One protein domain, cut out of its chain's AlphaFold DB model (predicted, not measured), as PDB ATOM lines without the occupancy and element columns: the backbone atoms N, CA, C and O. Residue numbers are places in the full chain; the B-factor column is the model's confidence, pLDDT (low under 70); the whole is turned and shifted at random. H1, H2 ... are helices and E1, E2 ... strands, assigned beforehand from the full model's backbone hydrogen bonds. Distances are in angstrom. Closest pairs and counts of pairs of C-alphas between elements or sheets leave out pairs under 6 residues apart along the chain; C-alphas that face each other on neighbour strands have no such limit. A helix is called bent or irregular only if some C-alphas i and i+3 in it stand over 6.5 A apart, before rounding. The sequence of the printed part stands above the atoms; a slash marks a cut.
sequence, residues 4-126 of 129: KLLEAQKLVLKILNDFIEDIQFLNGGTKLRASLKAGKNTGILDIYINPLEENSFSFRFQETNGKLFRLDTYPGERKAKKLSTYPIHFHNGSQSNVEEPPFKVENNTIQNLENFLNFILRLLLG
ATOM      1  N   LYS A   4     -52.625 -37.948   8.725       90.06
ATOM      2  CA  LYS A   4     -51.590 -38.905   8.299       90.06
ATOM      3  C   LYS A   4     -50.474 -38.261   7.468       90.06
ATOM      4  O   LYS A   4     -49.325 -38.659   7.595       90.06
ATOM      5  N   LEU A   5     -50.772 -37.261   6.631       92.38
ATOM      6  CA  LEU A   5     -49.730 -36.562   5.865       92.38
ATOM      7  C   LEU A   5     -48.923 -35.585   6.720       92.38
ATOM      8  O   LEU A   5     -47.738 -35.397   6.465       92.38
ATOM      9  N   LEU A   6     -49.534 -35.002   7.754       93.44
ATOM     10  CA  LEU A   6     -48.794 -34.230   8.754       93.44
ATOM     11  C   LEU A   6     -47.856 -35.131   9.566       93.44
ATOM     12  O   LEU A   6     -46.719 -34.759   9.843       93.44
ATOM     13  N   GLU A   7     -48.307 -36.333   9.921       95.00
ATOM     14  CA  GLU A   7     -47.466 -37.347  10.560       95.00
ATOM     15  C   GLU A   7     -46.332 -37.815   9.637       95.00
ATOM     16  O   GLU A   7     -45.175 -37.857  10.053       95.00
ATOM     17  N   ALA A   8     -46.632 -38.043   8.355       96.75
ATOM     18  CA  ALA A   8     -45.626 -38.340   7.341       96.75
ATOM     19  C   ALA A   8     -44.578 -37.224   7.223       96.75
ATOM     20  O   ALA A   8     -43.386 -37.514   7.185       96.75
ATOM     21  N   GLN A   9     -44.994 -35.953   7.225       97.75
ATOM     22  CA  GLN A   9     -44.067 -34.819   7.212       97.75
ATOM     23  C   GLN A   9     -43.134 -34.839   8.426       97.75
ATOM     24  O   GLN A   9     -41.929 -34.659   8.272       97.75
ATOM     25  N   LYS A  10     -43.673 -35.087   9.628       98.19
ATOM     26  CA  LYS A  10     -42.867 -35.188  10.854       98.19
ATOM     27  C   LYS A  10     -41.845 -36.320  10.765       98.19
ATOM     28  O   LYS A  10     -40.709 -36.118  11.174       98.19
ATOM     29  N   LEU A  11     -42.221 -37.477  10.218       98.19
ATOM     30  CA  LEU A  11     -41.289 -38.589  10.007       98.19
ATOM     31  C   LEU A  11     -40.210 -38.267   8.974       98.19
ATOM     32  O   LEU A  11     -39.042 -38.552   9.217       98.19
ATOM     33  N   VAL A  12     -40.579 -37.640   7.854       98.50
ATOM     34  CA  VAL A  12     -39.622 -37.193   6.830       98.50
ATOM     35  C   VAL A  12     -38.602 -36.239   7.440       98.50
ATOM     36  O   VAL A  12     -37.406 -36.473   7.306       98.50
ATOM     37  N   LEU A  13     -39.062 -35.220   8.170       98.44
ATOM     38  CA  LEU A  13     -38.177 -34.286   8.866       98.44
ATOM     39  C   LEU A  13     -37.342 -34.991   9.938       98.44
ATOM     40  O   LEU A  13     -36.165 -34.709  10.056       98.44
ATOM     41  N   LYS A  14     -37.896 -35.943  10.692       98.50
ATOM     42  CA  LYS A  14     -37.143 -36.686  11.716       98.50
ATOM     43  C   LYS A  14     -35.997 -37.517  11.120       98.50
ATOM     44  O   LYS A  14     -34.944 -37.606  11.740       98.50
ATOM     45  N   ILE A  15     -36.222 -38.170   9.979       98.50
ATOM     46  CA  ILE A  15     -35.311 -39.194   9.434       98.50
ATOM     47  C   ILE A  15     -34.361 -38.617   8.380       98.50
ATOM     48  O   ILE A  15     -33.220 -39.055   8.283       98.50
ATOM     49  N   LEU A  16     -34.822 -37.653   7.583       98.19
ATOM     50  CA  LEU A  16     -34.111 -37.156   6.404       98.19
ATOM     51  C   LEU A  16     -33.774 -35.660   6.481       98.19
ATOM     52  O   LEU A  16     -33.423 -35.097   5.448       98.19
ATOM     53  N   ASN A  17     -33.873 -35.018   7.657       97.62
ATOM     54  CA  ASN A  17     -33.686 -33.564   7.823       97.62
ATOM     55  C   ASN A  17     -32.485 -33.015   7.047       97.62
ATOM     56  O   ASN A  17     -32.607 -32.036   6.316       97.62
ATOM     57  N   ASP A  18     -31.346 -33.687   7.187       97.06
ATOM     58  CA  ASP A  18     -30.054 -33.231   6.674       97.06
ATOM     59  C   ASP A  18     -29.958 -33.277   5.143       97.06
ATOM     60  O   ASP A  18     -29.041 -32.703   4.558       97.06
ATOM     61  N   PHE A  19     -30.913 -33.937   4.483       97.38
ATOM     62  CA  PHE A  19     -30.964 -34.085   3.032       97.38
ATOM     63  C   PHE A  19     -32.074 -33.257   2.382       97.38
ATOM     64  O   PHE A  19     -32.146 -33.225   1.157       97.38
ATOM     65  N   ILE A  20     -32.966 -32.628   3.147       97.94
ATOM     66  CA  ILE A  20     -34.148 -31.947   2.603       97.94
ATOM     67  C   ILE A  20     -33.775 -30.551   2.097       97.94
ATOM     68  O   ILE A  20     -33.302 -29.710   2.856       97.94
ATOM     69  N   GLU A  21     -34.056 -30.280   0.822       97.75
ATOM     70  CA  GLU A  21     -33.974 -28.930   0.245       97.75
ATOM     71  C   GLU A  21     -35.326 -28.203   0.287       97.75
ATOM     72  O   GLU A  21     -35.369 -26.994   0.495       97.75
ATOM     73  N   ASP A  22     -36.432 -28.926   0.084       97.81
ATOM     74  CA  ASP A  22     -37.785 -28.360   0.061       97.81
ATOM     75  C   ASP A  22     -38.847 -29.425   0.378       97.81
ATOM     76  O   ASP A  22     -38.644 -30.611   0.099       97.81
ATOM     77  N   ILE A  23     -39.996 -29.000   0.919       97.88
ATOM     78  CA  ILE A  23     -41.189 -29.831   1.121       97.88
ATOM     79  C   ILE A  23     -42.430 -29.089   0.632       97.88
ATOM     80  O   ILE A  23     -42.731 -27.981   1.068       97.88
ATOM     81  N   GLN A  24     -43.230 -29.765  -0.187       97.38
ATOM     82  CA  GLN A  24     -44.476 -29.246  -0.733       97.38
ATOM     83  C   GLN A  24     -45.633 -30.216  -0.510       97.38
ATOM     84  O   GLN A  24     -45.484 -31.438  -0.577       97.38
ATOM     85  N   PHE A  25     -46.824 -29.654  -0.331       96.00
ATOM     86  CA  PHE A  25     -48.074 -30.401  -0.371       96.00
ATOM     87  C   PHE A  25     -48.738 -30.202  -1.733       96.00
ATOM     88  O   PHE A  25     -49.076 -29.087  -2.121       96.00
ATOM     89  N   LEU A  26     -48.932 -31.296  -2.464       94.00
ATOM     90  CA  LEU A  26     -49.503 -31.315  -3.807       94.00
ATOM     91  C   LEU A  26     -50.951 -31.826  -3.785       94.00
ATOM     92  O   LEU A  26     -51.412 -32.411  -2.799       94.00
ATOM     93  N   ASN A  27     -51.667 -31.626  -4.898       88.75
ATOM     94  CA  ASN A  27     -53.017 -32.157  -5.131       88.75
ATOM     95  C   ASN A  27     -54.004 -31.827  -3.993       88.75
ATOM     96  O   ASN A  27     -54.652 -32.718  -3.442       88.75
ATOM     97  N   GLY A  28     -54.056 -30.557  -3.575       84.38
ATOM     98  CA  GLY A  28     -54.920 -30.117  -2.471       84.38
ATOM     99  C   GLY A  28     -54.518 -30.672  -1.096       84.38
ATOM    100  O   GLY A  28     -55.345 -30.740  -0.188       84.38
ATOM    101  N   GLY A  29     -53.259 -31.096  -0.930       84.62
ATOM    102  CA  GLY A  29     -52.745 -31.654   0.322       84.62
ATOM    103  C   GLY A  29     -53.032 -33.141   0.510       84.62
ATOM    104  O   GLY A  29     -53.194 -33.582   1.647       84.62
ATOM    105  N   THR A  30     -53.111 -33.897  -0.590       88.12
ATOM    106  CA  THR A  30     -53.236 -35.369  -0.602       88.12
ATOM    107  C   THR A  30     -51.918 -36.076  -0.917       88.12
ATOM    108  O   THR A  30     -51.826 -37.298  -0.819       88.12
ATOM    109  N   LYS A  31     -50.880 -35.315  -1.265       95.69
ATOM    110  CA  LYS A  31     -49.539 -35.823  -1.534       95.69
ATOM    111  C   LYS A  31     -48.503 -34.897  -0.909       95.69
ATOM    112  O   LYS A  31     -48.612 -33.684  -1.058       95.69
ATOM    113  N   LEU A  32     -47.506 -35.466  -0.245       98.00
ATOM    114  CA  LEU A  32     -46.314 -34.753   0.203       98.00
ATOM    115  C   LEU A  32     -45.181 -35.029  -0.785       98.00
ATOM    116  O   LEU A  32     -44.983 -36.172  -1.195       98.00
ATOM    117  N   ARG A  33     -44.456 -33.988  -1.179       98.50
ATOM    118  CA  ARG A  33     -43.248 -34.076  -1.994       98.50
ATOM    119  C   ARG A  33     -42.093 -33.450  -1.230       98.50
ATOM    120  O   ARG A  33     -42.240 -32.328  -0.768       98.50
ATOM    121  N   ALA A  34     -40.969 -34.145  -1.138       98.44
ATOM    122  CA  ALA A  34     -39.717 -33.607  -0.632       98.44
ATOM    123  C   ALA A  34     -38.634 -33.696  -1.714       98.44
ATOM    124  O   ALA A  34     -38.467 -34.740  -2.352       98.44
ATOM    125  N   SER A  35     -37.908 -32.601  -1.913       98.25
ATOM    126  CA  SER A  35     -36.695 -32.569  -2.731       98.25
ATOM    127  C   SER A  35     -35.510 -32.909  -1.838       98.25
ATOM    128  O   SER A  35     -35.333 -32.271  -0.800       98.25
ATOM    129  N   LEU A  36     -34.735 -33.928  -2.211       97.88
ATOM    130  CA  LEU A  36     -33.623 -34.443  -1.414       97.88
ATOM    131  C   LEU A  36     -32.282 -34.264  -2.132       97.88
ATOM    132  O   LEU A  36     -32.195 -34.471  -3.347       97.88
ATOM    133  N   LYS A  37     -31.225 -33.965  -1.370       95.75
ATOM    134  CA  LYS A  37     -29.848 -33.821  -1.851       95.75
ATOM    135  C   LYS A  37     -28.824 -34.369  -0.860       95.75
ATOM    136  O   LYS A  37     -28.716 -33.902   0.266       95.75
ATOM    137  N   ALA A  38     -28.009 -35.307  -1.335       90.38
ATOM    138  CA  ALA A  38     -26.866 -35.895  -0.645       90.38
ATOM    139  C   ALA A  38     -25.624 -35.798  -1.548       90.38
ATOM    140  O   ALA A  38     -25.405 -36.616  -2.446       90.38
ATOM    141  N   GLY A  39     -24.810 -34.755  -1.367       86.00
ATOM    142  CA  GLY A  39     -23.667 -34.490  -2.248       86.00
ATOM    143  C   GLY A  39     -24.102 -34.255  -3.702       86.00
ATOM    144  O   GLY A  39     -24.766 -33.263  -3.998       86.00
ATOM    145  N   LYS A  40     -23.715 -35.160  -4.617       80.31
ATOM    146  CA  LYS A  40     -24.144 -35.141  -6.034       80.31
ATOM    147  C   LYS A  40     -25.435 -35.927  -6.292       80.31
ATOM    148  O   LYS A  40     -25.996 -35.807  -7.379       80.31
ATOM    149  N   ASN A  41     -25.893 -36.725  -5.329       80.12
ATOM    150  CA  ASN A  41     -27.129 -37.486  -5.453       80.12
ATOM    151  C   ASN A  41     -28.298 -36.566  -5.114       80.12
ATOM    152  O   ASN A  41     -28.387 -36.048  -4.005       80.12
ATOM    153  N   THR A  42     -29.189 -36.353  -6.072       93.25
ATOM    154  CA  THR A  42     -30.438 -35.617  -5.865       93.25
ATOM    155  C   THR A  42     -31.612 -36.493  -6.258       93.25
ATOM    156  O   THR A  42     -31.479 -37.385  -7.103       93.25
ATOM    157  N   GLY A  43     -32.766 -36.252  -5.652       96.44
ATOM    158  CA  GLY A  43     -33.969 -36.991  -5.989       96.44
ATOM    159  C   GLY A  43     -35.231 -36.389  -5.402       96.44
ATOM    160  O   GLY A  43     -35.197 -35.464  -4.595       96.44
ATOM    161  N   ILE A  44     -36.360 -36.940  -5.828       98.31
ATOM    162  CA  ILE A  44     -37.688 -36.535  -5.381       98.31
ATOM    163  C   ILE A  44     -38.315 -37.682  -4.604       98.31
ATOM    164  O   ILE A  44     -38.509 -38.773  -5.146       98.31
ATOM    165  N   LEU A  45     -38.667 -37.409  -3.351       98.56
ATOM    166  CA  LEU A  45     -39.482 -38.267  -2.506       98.56
ATOM    167  C   LEU A  45     -40.940 -37.809  -2.585       98.56
ATOM    168  O   LEU A  45     -41.275 -36.679  -2.259       98.56
ATOM    169  N   ASP A  46     -41.816 -38.708  -2.997       98.62
ATOM    170  CA  ASP A  46     -43.251 -38.521  -3.114       98.62
ATOM    171  C   ASP A  46     -43.964 -39.489  -2.164       98.62
ATOM    172  O   ASP A  46     -43.789 -40.703  -2.259       98.62
ATOM    173  N   ILE A  47     -44.809 -38.960  -1.286       98.44
ATOM    174  CA  ILE A  47     -45.594 -39.725  -0.319       98.44
ATOM    175  C   ILE A  47     -47.070 -39.474  -0.585       98.44
ATOM    176  O   ILE A  47     -47.565 -38.350  -0.472       98.44
ATOM    177  N   TYR A  48     -47.780 -40.542  -0.917       97.38
ATOM    178  CA  TYR A  48     -49.229 -40.572  -1.009       97.38
ATOM    179  C   TYR A  48     -49.781 -41.579  -0.001       97.38
ATOM    180  O   TYR A  48     -49.312 -42.713   0.074       97.38
ATOM    181  N   ILE A  49     -50.798 -41.157   0.748       95.44
ATOM    182  CA  ILE A  49     -51.575 -42.003   1.654       95.44
ATOM    183  C   ILE A  49     -53.040 -41.770   1.308       95.44
ATOM    184  O   ILE A  49     -53.503 -40.627   1.345       95.44
ATOM    185  N   ASN A  50     -53.765 -42.835   0.971       91.44
ATOM    186  CA  ASN A  50     -55.185 -42.745   0.669       91.44
ATOM    187  C   ASN A  50     -55.944 -42.250   1.918       91.44
ATOM    188  O   ASN A  50     -55.784 -42.814   3.004       91.44
ATOM    189  N   PRO A  51     -56.751 -41.178   1.812       88.06
ATOM    190  CA  PRO A  51     -57.491 -40.652   2.954       88.06
ATOM    191  C   PRO A  51     -58.694 -41.517   3.359       88.06
ATOM    192  O   PRO A  51     -59.191 -41.343   4.468       88.06
ATOM    193  N   LEU A  52     -59.170 -42.404   2.478       88.62
ATOM    194  CA  LEU A  52     -60.384 -43.205   2.673       88.62
ATOM    195  C   LEU A  52     -60.090 -44.667   3.020       88.62
ATOM    196  O   LEU A  52     -60.860 -45.290   3.741       88.62
ATOM    197  N   GLU A  53     -58.983 -45.208   2.516       88.81
ATOM    198  CA  GLU A  53     -58.614 -46.609   2.704       88.81
ATOM    199  C   GLU A  53     -57.374 -46.723   3.581       88.81
ATOM    200  O   GLU A  53     -56.280 -46.262   3.245       88.81
ATOM    201  N   GLU A  54     -57.546 -47.372   4.726       81.50
ATOM    202  CA  GLU A  54     -56.431 -47.733   5.582       81.50
ATOM    203  C   GLU A  54     -55.491 -48.697   4.842       81.50
ATOM    204  O   GLU A  54     -55.940 -49.634   4.189       81.50
ATOM    205  N   ASN A  55     -54.179 -48.451   4.912       86.56
ATOM    206  CA  ASN A  55     -53.149 -49.258   4.243       86.56
ATOM    207  C   ASN A  55     -53.156 -49.225   2.707       86.56
ATOM    208  O   ASN A  55     -52.505 -50.055   2.082       86.56
ATOM    209  N   SER A  56     -53.795 -48.219   2.107       94.44
ATOM    210  CA  SER A  56     -53.661 -47.894   0.686       94.44
ATOM    211  C   SER A  56     -52.717 -46.694   0.528       94.44
ATOM    212  O   SER A  56     -53.006 -45.589   0.996       94.44
ATOM    213  N   PHE A  57     -51.532 -46.903  -0.050       96.88
ATOM    214  CA  PHE A  57     -50.472 -45.891  -0.100       96.88
ATOM    215  C   PHE A  57     -49.500 -46.098  -1.265       96.88
ATOM    216  O   PHE A  57     -49.438 -47.158  -1.878       96.88
ATOM    217  N   SER A  58     -48.705 -45.064  -1.545       97.75
ATOM    218  CA  SER A  58     -47.581 -45.131  -2.477       97.75
ATOM    219  C   SER A  58     -46.472 -44.188  -2.018       97.75
ATOM    220  O   SER A  58     -46.644 -42.966  -2.037       97.75
ATOM    221  N   PHE A  59     -45.312 -44.745  -1.681       98.62
ATOM    222  CA  PHE A  59     -44.102 -44.007  -1.322       98.62
ATOM    223  C   PHE A  59     -43.065 -44.213  -2.411       98.62
ATOM    224  O   PHE A  59     -42.734 -45.347  -2.743       98.62
ATOM    225  N   ARG A  60     -42.580 -43.132  -3.009       98.50
ATOM    226  CA  ARG A  60     -41.751 -43.169  -4.213       98.50
ATOM    227  C   ARG A  60     -40.552 -42.259  -4.041       98.50
ATOM    228  O   ARG A  60     -40.733 -41.064  -3.877       98.50
ATOM    229  N   PHE A  61     -39.352 -42.795  -4.178       98.25
ATOM    230  CA  PHE A  61     -38.134 -42.017  -4.327       98.25
ATOM    231  C   PHE A  61     -37.574 -42.215  -5.734       98.25
ATOM    232  O   PHE A  61     -37.375 -43.347  -6.174       98.25
ATOM    233  N   GLN A  62     -37.351 -41.119  -6.453       97.50
ATOM    234  CA  GLN A  62     -36.727 -41.138  -7.770       97.50
ATOM    235  C   GLN A  62     -35.459 -40.298  -7.745       97.50
ATOM    236  O   GLN A  62     -35.526 -39.087  -7.539       97.50
ATOM    237  N   GLU A  63     -34.327 -40.938  -8.006       95.19
ATOM    238  CA  GLU A  63     -33.051 -40.259  -8.199       95.19
ATOM    239  C   GLU A  63     -33.014 -39.559  -9.560       95.19
ATOM    240  O   GLU A  63     -33.580 -40.033 -10.551       95.19
ATOM    241  N   THR A  64     -32.276 -38.454  -9.646       92.25
ATOM    242  CA  THR A  64     -32.062 -37.710 -10.900       92.25
ATOM    243  C   THR A  64     -31.357 -38.553 -11.971       92.25
ATOM    244  O   THR A  64     -31.538 -38.310 -13.162       92.25
ATOM    245  N   ASN A  65     -30.601 -39.585 -11.577       89.19
ATOM    246  CA  ASN A  65     -29.968 -40.537 -12.500       89.19
ATOM    247  C   ASN A  65     -30.957 -41.554 -13.120       89.19
ATOM    248  O   ASN A  65     -30.554 -42.357 -13.959       89.19
ATOM    249  N   GLY A  66     -32.228 -41.542 -12.703       91.69
ATOM    250  CA  GLY A  66     -33.280 -42.420 -13.209       91.69
ATOM    251  C   GLY A  66     -33.614 -43.631 -12.334       91.69
ATOM    252  O   GLY A  66     -34.641 -44.262 -12.597       91.69
ATOM    253  N   LYS A  67     -32.834 -43.950 -11.288       94.94
ATOM    254  CA  LYS A  67     -33.186 -45.028 -10.350       94.94
ATOM    255  C   LYS A  67     -34.474 -44.694  -9.603       94.94
ATOM    256  O   LYS A  67     -34.696 -43.563  -9.167       94.94
ATOM    257  N   LEU A  68     -35.323 -45.703  -9.452       96.31
ATOM    258  CA  LEU A  68     -36.628 -45.589  -8.816       96.31
ATOM    259  C   LEU A  68     -36.773 -46.633  -7.716       96.31
ATOM    260  O   LEU A  68     -36.694 -47.825  -7.992       96.31
ATOM    261  N   PHE A  69     -37.094 -46.177  -6.513       98.06
ATOM    262  CA  PHE A  69     -37.489 -47.031  -5.403       98.06
ATOM    263  C   PHE A  69     -38.914 -46.687  -5.004       98.06
ATOM    264  O   PHE A  69     -39.237 -45.512  -4.807       98.06
ATOM    265  N   ARG A  70     -39.796 -47.680  -4.915       98.50
ATOM    266  CA  ARG A  70     -41.195 -47.414  -4.576       98.50
ATOM    267  C   ARG A  70     -41.790 -48.532  -3.746       98.50
ATOM    268  O   ARG A  70     -41.802 -49.664  -4.201       98.50
ATOM    269  N   LEU A  71     -42.336 -48.190  -2.586       98.62
ATOM    270  CA  LEU A  71     -43.221 -49.064  -1.825       98.62
ATOM    271  C   LEU A  71     -44.668 -48.696  -2.173       98.62
ATOM    272  O   LEU A  71     -45.064 -47.540  -2.024       98.62
ATOM    273  N   ASP A  72     -45.438 -49.651  -2.678       97.88
ATOM    274  CA  ASP A  72     -46.773 -49.402  -3.226       97.88
ATOM    275  C   ASP A  72     -47.753 -50.503  -2.813       97.88
ATOM    276  O   ASP A  72     -47.358 -51.626  -2.497       97.88
ATOM    277  N   THR A  73     -49.041 -50.174  -2.829       97.44
ATOM    278  CA  THR A  73     -50.142 -51.112  -2.576       97.44
ATOM    279  C   THR A  73     -51.115 -51.206  -3.746       97.44
ATOM    280  O   THR A  73     -52.179 -51.807  -3.607       97.44
ATOM    281  N   TYR A  74     -50.793 -50.604  -4.900       95.00
ATOM    282  CA  TYR A  74     -51.655 -50.645  -6.080       95.00
ATOM    283  C   TYR A  74     -51.938 -52.098  -6.524       95.00
ATOM    284  O   TYR A  74     -51.035 -52.795  -6.994       95.00
ATOM    285  N   PRO A  75     -53.198 -52.571  -6.460       90.06
ATOM    286  CA  PRO A  75     -53.527 -53.979  -6.702       90.06
ATOM    287  C   PRO A  75     -53.435 -54.388  -8.183       90.06
ATOM    288  O   PRO A  75     -53.547 -55.570  -8.522       90.06
ATOM    289  N   GLY A  76     -53.259 -53.423  -9.092       92.44
ATOM    290  CA  GLY A  76     -53.107 -53.684 -10.521       92.44
ATOM    291  C   GLY A  76     -51.721 -54.204 -10.919       92.44
ATOM    292  O   GLY A  76     -51.568 -54.671 -12.051       92.44
ATOM    293  N   GLU A  77     -50.729 -54.177 -10.020       95.19
ATOM    294  CA  GLU A  77     -49.398 -54.728 -10.289       95.19
ATOM    295  C   GLU A  77     -49.445 -56.263 -10.321       95.19
ATOM    296  O   GLU A  77     -49.378 -56.961  -9.307       95.19
ATOM    297  N   ARG A  78     -49.589 -56.824 -11.525       94.75
ATOM    298  CA  ARG A  78     -49.752 -58.273 -11.719       94.75
ATOM    299  C   ARG A  78     -48.557 -59.063 -11.192       94.75
ATOM    300  O   ARG A  78     -48.757 -60.173 -10.702       94.75
ATOM    301  N   LYS A  79     -47.340 -58.509 -11.272       94.88
ATOM    302  CA  LYS A  79     -46.125 -59.171 -10.772       94.88
ATOM    303  C   LYS A  79     -46.116 -59.292  -9.250       94.88
ATOM    304  O   LYS A  79     -45.495 -60.221  -8.744       94.88
ATOM    305  N   ALA A  80     -46.823 -58.406  -8.544       95.81
ATOM    306  CA  ALA A  80     -46.889 -58.402  -7.090       95.81
ATOM    307  C   ALA A  80     -47.781 -59.517  -6.524       95.81
ATOM    308  O   ALA A  80     -47.585 -59.934  -5.391       95.81
ATOM    309  N   LYS A  81     -48.733 -60.055  -7.302       96.44
ATOM    310  CA  LYS A  81     -49.721 -61.043  -6.816       96.44
ATOM    311  C   LYS A  81     -49.128 -62.355  -6.293       96.44
ATOM    312  O   LYS A  81     -49.823 -63.096  -5.609       96.44
ATOM    313  N   LYS A  82     -47.883 -62.663  -6.658       95.62
ATOM    314  CA  LYS A  82     -47.155 -63.856  -6.197       95.62
ATOM    315  C   LYS A  82     -46.308 -63.607  -4.943       95.62
ATOM    316  O   LYS A  82     -45.703 -64.550  -4.449       95.62
ATOM    317  N   LEU A  83     -46.191 -62.355  -4.500       96.81
ATOM    318  CA  LEU A  83     -45.378 -61.975  -3.347       96.81
ATOM    319  C   LEU A  83     -46.141 -62.283  -2.062       96.81
ATOM    320  O   LEU A  83     -47.353 -62.069  -1.996       96.81
ATOM    321  N   SER A  84     -45.431 -62.723  -1.026       96.12
ATOM    322  CA  SER A  84     -46.045 -63.004   0.276       96.12
ATOM    323  C   SER A  84     -46.588 -61.742   0.956       96.12
ATOM    324  O   SER A  84     -47.526 -61.816   1.746       96.12
ATOM    325  N   THR A  85     -46.042 -60.576   0.604       96.25
ATOM    326  CA  THR A  85     -46.427 -59.268   1.145       96.25
ATOM    327  C   THR A  85     -47.594 -58.606   0.412       96.25
ATOM    328  O   THR A  85     -48.001 -57.510   0.796       96.25
ATOM    329  N   TYR A  86     -48.131 -59.228  -0.645       95.44
ATOM    330  CA  TYR A  86     -49.213 -58.649  -1.443       95.44
ATOM    331  C   TYR A  86     -50.409 -58.232  -0.553       95.44
ATOM    332  O   TYR A  86     -50.846 -59.027   0.281       95.44
ATOM    333  N   PRO A  87     -50.974 -57.014  -0.715       94.81
ATOM    334  CA  PRO A  87     -50.807 -56.093  -1.846       94.81
ATOM    335  C   PRO A  87     -49.554 -55.212  -1.800       94.81
ATOM    336  O   PRO A  87     -49.247 -54.553  -2.795       94.81
ATOM    337  N   ILE A  88     -48.827 -55.201  -0.681       97.56
ATOM    338  CA  ILE A  88     -47.614 -54.403  -0.536       97.56
ATOM    339  C   ILE A  88     -46.512 -55.014  -1.398       97.56
ATOM    340  O   ILE A  88     -46.206 -56.205  -1.312       97.56
ATOM    341  N   HIS A  89     -45.899 -54.185  -2.229       97.88
ATOM    342  CA  HIS A  89     -44.799 -54.580  -3.094       97.88
ATOM    343  C   HIS A  89     -43.785 -53.457  -3.236       97.88
ATOM    344  O   HIS A  89     -44.071 -52.288  -2.953       97.88
ATOM    345  N   PHE A  90     -42.589 -53.833  -3.674       98.50
ATOM    346  CA  PHE A  90     -41.477 -52.919  -3.825       98.50
ATOM    347  C   PHE A  90     -40.967 -52.903  -5.262       98.50
ATOM    348  O   PHE A  90     -40.738 -53.947  -5.865       98.50
ATOM    349  N   HIS A  91     -40.784 -51.706  -5.810       98.19
ATOM    350  CA  HIS A  91     -40.042 -51.488  -7.043       98.19
ATOM    351  C   HIS A  91     -38.599 -51.147  -6.683       98.19
ATOM    352  O   HIS A  91     -38.373 -50.126  -6.032       98.19
ATOM    353  N   ASN A  92     -37.640 -51.969  -7.111       97.19
ATOM    354  CA  ASN A  92     -36.227 -51.798  -6.780       97.19
ATOM    355  C   ASN A  92     -35.415 -51.349  -8.001       97.19
ATOM    356  O   ASN A  92     -35.216 -52.099  -8.960       97.19
ATOM    357  N   GLY A  93     -34.970 -50.095  -7.990       95.62
ATOM    358  CA  GLY A  93     -34.175 -49.472  -9.049       95.62
ATOM    359  C   GLY A  93     -34.949 -49.131 -10.329       95.62
ATOM    360  O   GLY A  93     -34.548 -48.212 -11.041       95.62
ATOM    361  N   SER A  94     -36.067 -49.801 -10.630       96.75
ATOM    362  CA  SER A  94     -36.907 -49.508 -11.798       96.75
ATOM    363  C   SER A  94     -38.375 -49.875 -11.576       96.75
ATOM    364  O   SER A  94     -38.693 -50.773 -10.802       96.75
ATOM    365  N   GLN A  95     -39.279 -49.259 -12.348       94.94
ATOM    366  CA  GLN A  95     -40.717 -49.567 -12.309       94.94
ATOM    367  C   GLN A  95     -41.015 -51.041 -12.631       94.94
ATOM    368  O   GLN A  95     -42.002 -51.593 -12.160       94.94
ATOM    369  N   SER A  96     -40.177 -51.694 -13.440       95.50
ATOM    370  CA  SER A  96     -40.424 -53.066 -13.897       95.50
ATOM    371  C   SER A  96     -39.901 -54.151 -12.951       95.50
ATOM    372  O   SER A  96     -40.328 -55.305 -13.079       95.50
ATOM    373  N   ASN A  97     -38.997 -53.791 -12.034       97.06
ATOM    374  CA  ASN A  97     -38.366 -54.714 -11.099       97.06
ATOM    375  C   ASN A  97     -39.162 -54.760  -9.792       97.06
ATOM    376  O   ASN A  97     -38.923 -53.959  -8.895       97.06
ATOM    377  N   VAL A  98     -40.154 -55.652  -9.749       97.94
ATOM    378  CA  VAL A  98     -41.097 -55.805  -8.635       97.94
ATOM    379  C   VAL A  98     -40.694 -57.000  -7.783       97.94
ATOM    380  O   VAL A  98     -40.624 -58.121  -8.293       97.94
ATOM    381  N   GLU A  99     -40.492 -56.763  -6.496       97.81
ATOM    382  CA  GLU A  99     -40.032 -57.747  -5.519       97.81
ATOM    383  C   GLU A  99     -40.668 -57.524  -4.139       97.81
ATOM    384  O   GLU A  99     -41.425 -56.569  -3.919       97.81
ATOM    385  N   GLU A 100     -40.392 -58.443  -3.215       97.75
ATOM    386  CA  GLU A 100     -40.716 -58.241  -1.804       97.75
ATOM    387  C   GLU A 100     -39.854 -57.101  -1.241       97.75
ATOM    388  O   GLU A 100     -38.681 -56.987  -1.604       97.75
ATOM    389  N   PRO A 101     -40.401 -56.245  -0.364       97.06
ATOM    390  CA  PRO A 101     -39.625 -55.175   0.246       97.06
ATOM    391  C   PRO A 101     -38.403 -55.727   1.002       97.06
ATOM    392  O   PRO A 101     -38.543 -56.689   1.758       97.06
ATOM    393  N   PRO A 102     -37.219 -55.094   0.897       96.12
ATOM    394  CA  PRO A 102     -36.004 -55.531   1.597       96.12
ATOM    395  C   PRO A 102     -36.019 -55.194   3.103       96.12
ATOM    396  O   PRO A 102     -34.982 -55.141   3.761       96.12
ATOM    397  N   PHE A 103     -37.196 -54.911   3.656       96.25
ATOM    398  CA  PHE A 103     -37.445 -54.531   5.039       96.25
ATOM    399  C   PHE A 103     -38.815 -55.058   5.469       96.25
ATOM    400  O   PHE A 103     -39.674 -55.363   4.641       96.25
ATOM    401  N   LYS A 104     -39.037 -55.153   6.783       95.44
ATOM    402  CA  LYS A 104     -40.312 -55.628   7.324       95.44
ATOM    403  C   LYS A 104     -41.450 -54.694   6.902       95.44
ATOM    404  O   LYS A 104     -41.324 -53.474   7.015       95.44
ATOM    405  N   VAL A 105     -42.564 -55.271   6.471       95.69
ATOM    406  CA  VAL A 105     -43.816 -54.540   6.253       95.69
ATOM    407  C   VAL A 105     -44.864 -54.961   7.267       95.69
ATOM    408  O   VAL A 105     -44.882 -56.099   7.730       95.69
ATOM    409  N   GLU A 106     -45.713 -54.010   7.627       92.38
ATOM    410  CA  GLU A 106     -46.722 -54.124   8.671       92.38
ATOM    411  C   GLU A 106     -48.094 -53.746   8.108       92.38
ATOM    412  O   GLU A 106     -48.203 -53.007   7.126       92.38
ATOM    413  N   ASN A 107     -49.167 -54.136   8.794       89.69
ATOM    414  CA  ASN A 107     -50.514 -53.616   8.529       89.69
ATOM    415  C   ASN A 107     -50.700 -52.194   9.103       89.69
ATOM    416  O   ASN A 107     -51.726 -51.880   9.703       89.69
ATOM    417  N   ASN A 108     -49.684 -51.338   8.955       92.69
ATOM    418  CA  ASN A 108     -49.671 -49.956   9.413       92.69
ATOM    419  C   ASN A 108     -48.916 -49.074   8.405       92.69
ATOM    420  O   ASN A 108     -47.705 -49.197   8.213       92.69
ATOM    421  N   THR A 109     -49.642 -48.148   7.780       95.19
ATOM    422  CA  THR A 109     -49.114 -47.246   6.741       95.19
ATOM    423  C   THR A 109     -47.939 -46.388   7.219       95.19
ATOM    424  O   THR A 109     -46.977 -46.200   6.479       95.19
ATOM    425  N   ILE A 110     -48.013 -45.855   8.440       95.69
ATOM    426  CA  ILE A 110     -46.993 -44.953   8.986       95.69
ATOM    427  C   ILE A 110     -45.725 -45.734   9.340       95.69
ATOM    428  O   ILE A 110     -44.629 -45.283   9.017       95.69
ATOM    429  N   GLN A 111     -45.863 -46.941   9.894       96.69
ATOM    430  CA  GLN A 111     -44.714 -47.812  10.152       96.69
ATOM    431  C   GLN A 111     -44.018 -48.231   8.849       96.69
ATOM    432  O   GLN A 111     -42.791 -48.218   8.767       96.69
ATOM    433  N   ASN A 112     -44.790 -48.542   7.803       97.88
ATOM    434  CA  ASN A 112     -44.242 -48.830   6.476       97.88
ATOM    435  C   ASN A 112     -43.523 -47.620   5.871       97.88
ATOM    436  O   ASN A 112     -42.487 -47.786   5.224       97.88
ATOM    437  N   LEU A 113     -44.043 -46.407   6.091       98.25
ATOM    438  CA  LEU A 113     -43.367 -45.182   5.681       98.25
ATOM    439  C   LEU A 113     -42.035 -45.033   6.416       98.25
ATOM    440  O   LEU A 113     -41.024 -44.806   5.765       98.25
ATOM    441  N   GLU A 114     -42.005 -45.192   7.740       98.31
ATOM    442  CA  GLU A 114     -40.762 -45.129   8.519       98.31
ATOM    443  C   GLU A 114     -39.725 -46.146   8.015       98.31
ATOM    444  O   GLU A 114     -38.566 -45.785   7.801       98.31
ATOM    445  N   ASN A 115     -40.130 -47.388   7.738       98.38
ATOM    446  CA  ASN A 115     -39.230 -48.414   7.201       98.38
ATOM    447  C   ASN A 115     -38.690 -48.033   5.813       98.38
ATOM    448  O   ASN A 115     -37.490 -48.154   5.560       98.38
ATOM    449  N   PHE A 116     -39.547 -47.500   4.939       98.50
ATOM    450  CA  PHE A 116     -39.132 -47.001   3.630       98.50
ATOM    451  C   PHE A 116     -38.186 -45.794   3.741       98.50
ATOM    452  O   PHE A 116     -37.173 -45.751   3.051       98.50
ATOM    453  N   LEU A 117     -38.452 -44.837   4.634       98.50
ATOM    454  CA  LEU A 117     -37.577 -43.677   4.850       98.50
ATOM    455  C   LEU A 117     -36.199 -44.092   5.381       98.50
ATOM    456  O   LEU A 117     -35.197 -43.538   4.941       98.50
ATOM    457  N   ASN A 118     -36.130 -45.093   6.263       98.06
ATOM    458  CA  ASN A 118     -34.857 -45.653   6.724       98.06
ATOM    459  C   ASN A 118     -34.079 -46.344   5.594       98.06
ATOM    460  O   ASN A 118     -32.856 -46.225   5.529       98.06
ATOM    461  N   PHE A 119     -34.767 -47.032   4.680       97.56
ATOM    462  CA  PHE A 119     -34.148 -47.556   3.461       97.56
ATOM    463  C   PHE A 119     -33.558 -46.422   2.603       97.56
ATOM    464  O   PHE A 119     -32.399 -46.498   2.200       97.56
ATOM    465  N   ILE A 120     -34.310 -45.336   2.387       96.88
ATOM    466  CA  ILE A 120     -33.825 -44.165   1.637       96.88
ATOM    467  C   ILE A 120     -32.640 -43.496   2.337       96.88
ATOM    468  O   ILE A 120     -31.681 -43.122   1.671       96.88
ATOM    469  N   LEU A 121     -32.660 -43.387   3.666       96.62
ATOM    470  CA  LEU A 121     -31.539 -42.845   4.433       96.62
ATOM    471  C   LEU A 121     -30.249 -43.638   4.172       96.62
ATOM    472  O   LEU A 121     -29.235 -43.049   3.811       96.62
ATOM    473  N   ARG A 122     -30.298 -44.972   4.278       94.69
ATOM    474  CA  ARG A 122     -29.136 -45.841   4.006       94.69
ATOM    475  C   ARG A 122     -28.641 -45.716   2.569       94.69
ATOM    476  O   ARG A 122     -27.435 -45.683   2.334       94.69
ATOM    477  N   LEU A 123     -29.565 -45.605   1.613       92.81
ATOM    478  CA  LEU A 123     -29.239 -45.362   0.210       92.81
ATOM    479  C   LEU A 123     -28.489 -44.029   0.031       92.81
ATOM    480  O   LEU A 123     -27.451 -43.997  -0.628       92.81
ATOM    481  N   LEU A 124     -28.974 -42.945   0.645       93.31
ATOM    482  CA  LEU A 124     -28.353 -41.615   0.568       93.31
ATOM    483  C   LEU A 124     -26.987 -41.553   1.264       93.31
ATOM    484  O   LEU A 124     -26.108 -40.823   0.806       93.31
ATOM    485  N   LEU A 125     -26.797 -42.336   2.328       92.69
ATOM    486  CA  LEU A 125     -25.516 -42.500   3.021       92.69
ATOM    487  C   LEU A 125     -24.524 -43.400   2.261       92.69
ATOM    488  O   LEU A 125     -23.352 -43.456   2.626       92.69
ATOM    489  N   GLY A 126     -24.959 -44.084   1.198       88.00
ATOM    490  CA  GLY A 126     -24.117 -45.011   0.438       88.00
ATOM    491  C   GLY A 126     -23.860 -46.344   1.149       88.00
ATOM    492  O   GLY A 126     -22.929 -47.058   0.791       88.00
TER     493      GLY A 126
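AT A GLANCE: This is residues 4 to 126 of the 129 residues of an uncharacterized protein of Desulfurobacterium sp (UniProt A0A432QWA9). One twisted sheet of six strands forms a slab, with two long helices, H1 and H3, side by side over one face and running along the strands. Small H2 lies beyond the E6 edge. The printed part has 123 residues, with three named helices and six named strands in the order H1 E1 E2 E3 E4 E5 H2 E6 H3. The sheet is antiparallel, ordered E1 E2 E3 E4 E5 E6; the class is mixed, helices and strands, and the whole is compact, with a radius of gyration of the C-alphas of 13.6 A and spans of 38 by 30 by 24 A.

IN THESE COORDINATES: H1, residues 4 to 19, 21.8 A long, begins at C-alpha 4 (-51.590, -38.905, 8.299), has a kink of 48 degrees near residue 13 and is irregular: C-alphas 15 and 18 are 8.4 A apart. The strands E1, residues 20 to 26, E2, 31 to 38, E3, 41 to 49, E4, 57 to 63, and E5, 68 to 72, form a meander, each the antiparallel neighbour of the one before; E3 is 25.9 A long. H2, residues 78 to 82, is only just irregular, with C-alphas 79 and 82 6.6 A apart. E6 is residues 89 to 93. H3, residues 109 to 124, 22.4 A long, ends at C-alpha 124 (-28.353, -41.615, 0.568).

HOW THE PARTS SIT: Across the sheet, N 24 and O 33 of E1 and E2 are 2.8 A apart, N 34 and O 45 of E2 and E3 2.8 A, N 46 and O 60 of E3 and E4 2.7 A, N 59 and O 71 of E4 and E5 2.8 A, and N 91 and O 70 of E6 and E5 2.8 A, each within hydrogen-bond range. On the same face, H1 is over E2 at a height of 9.2 A and H3 over E4 at 8.8 A. H1 and H3 touch, closest at the C-alphas of Leu 16 and Leu 121, 6.5 A, with a shallow tilt of 15 degrees, the same way. H2 only grazes the sheet, with residues 79 to 81. Every O i to N i+4 pair is within hydrogen-bond range in H3, 10 of 12 in H1 and 0 of 1 in H2, where 1 of 2 O i to N i+3 pairs is.

THE WHOLE: The two C-alphas farthest apart, of Lys 40 and Leu 52, are 38.1 A apart. The printed part has no cut. The link from E6 to H3, 15 residues, is long. The mean pLDDT of the printed part is 95.1, and no printed residue is under 70.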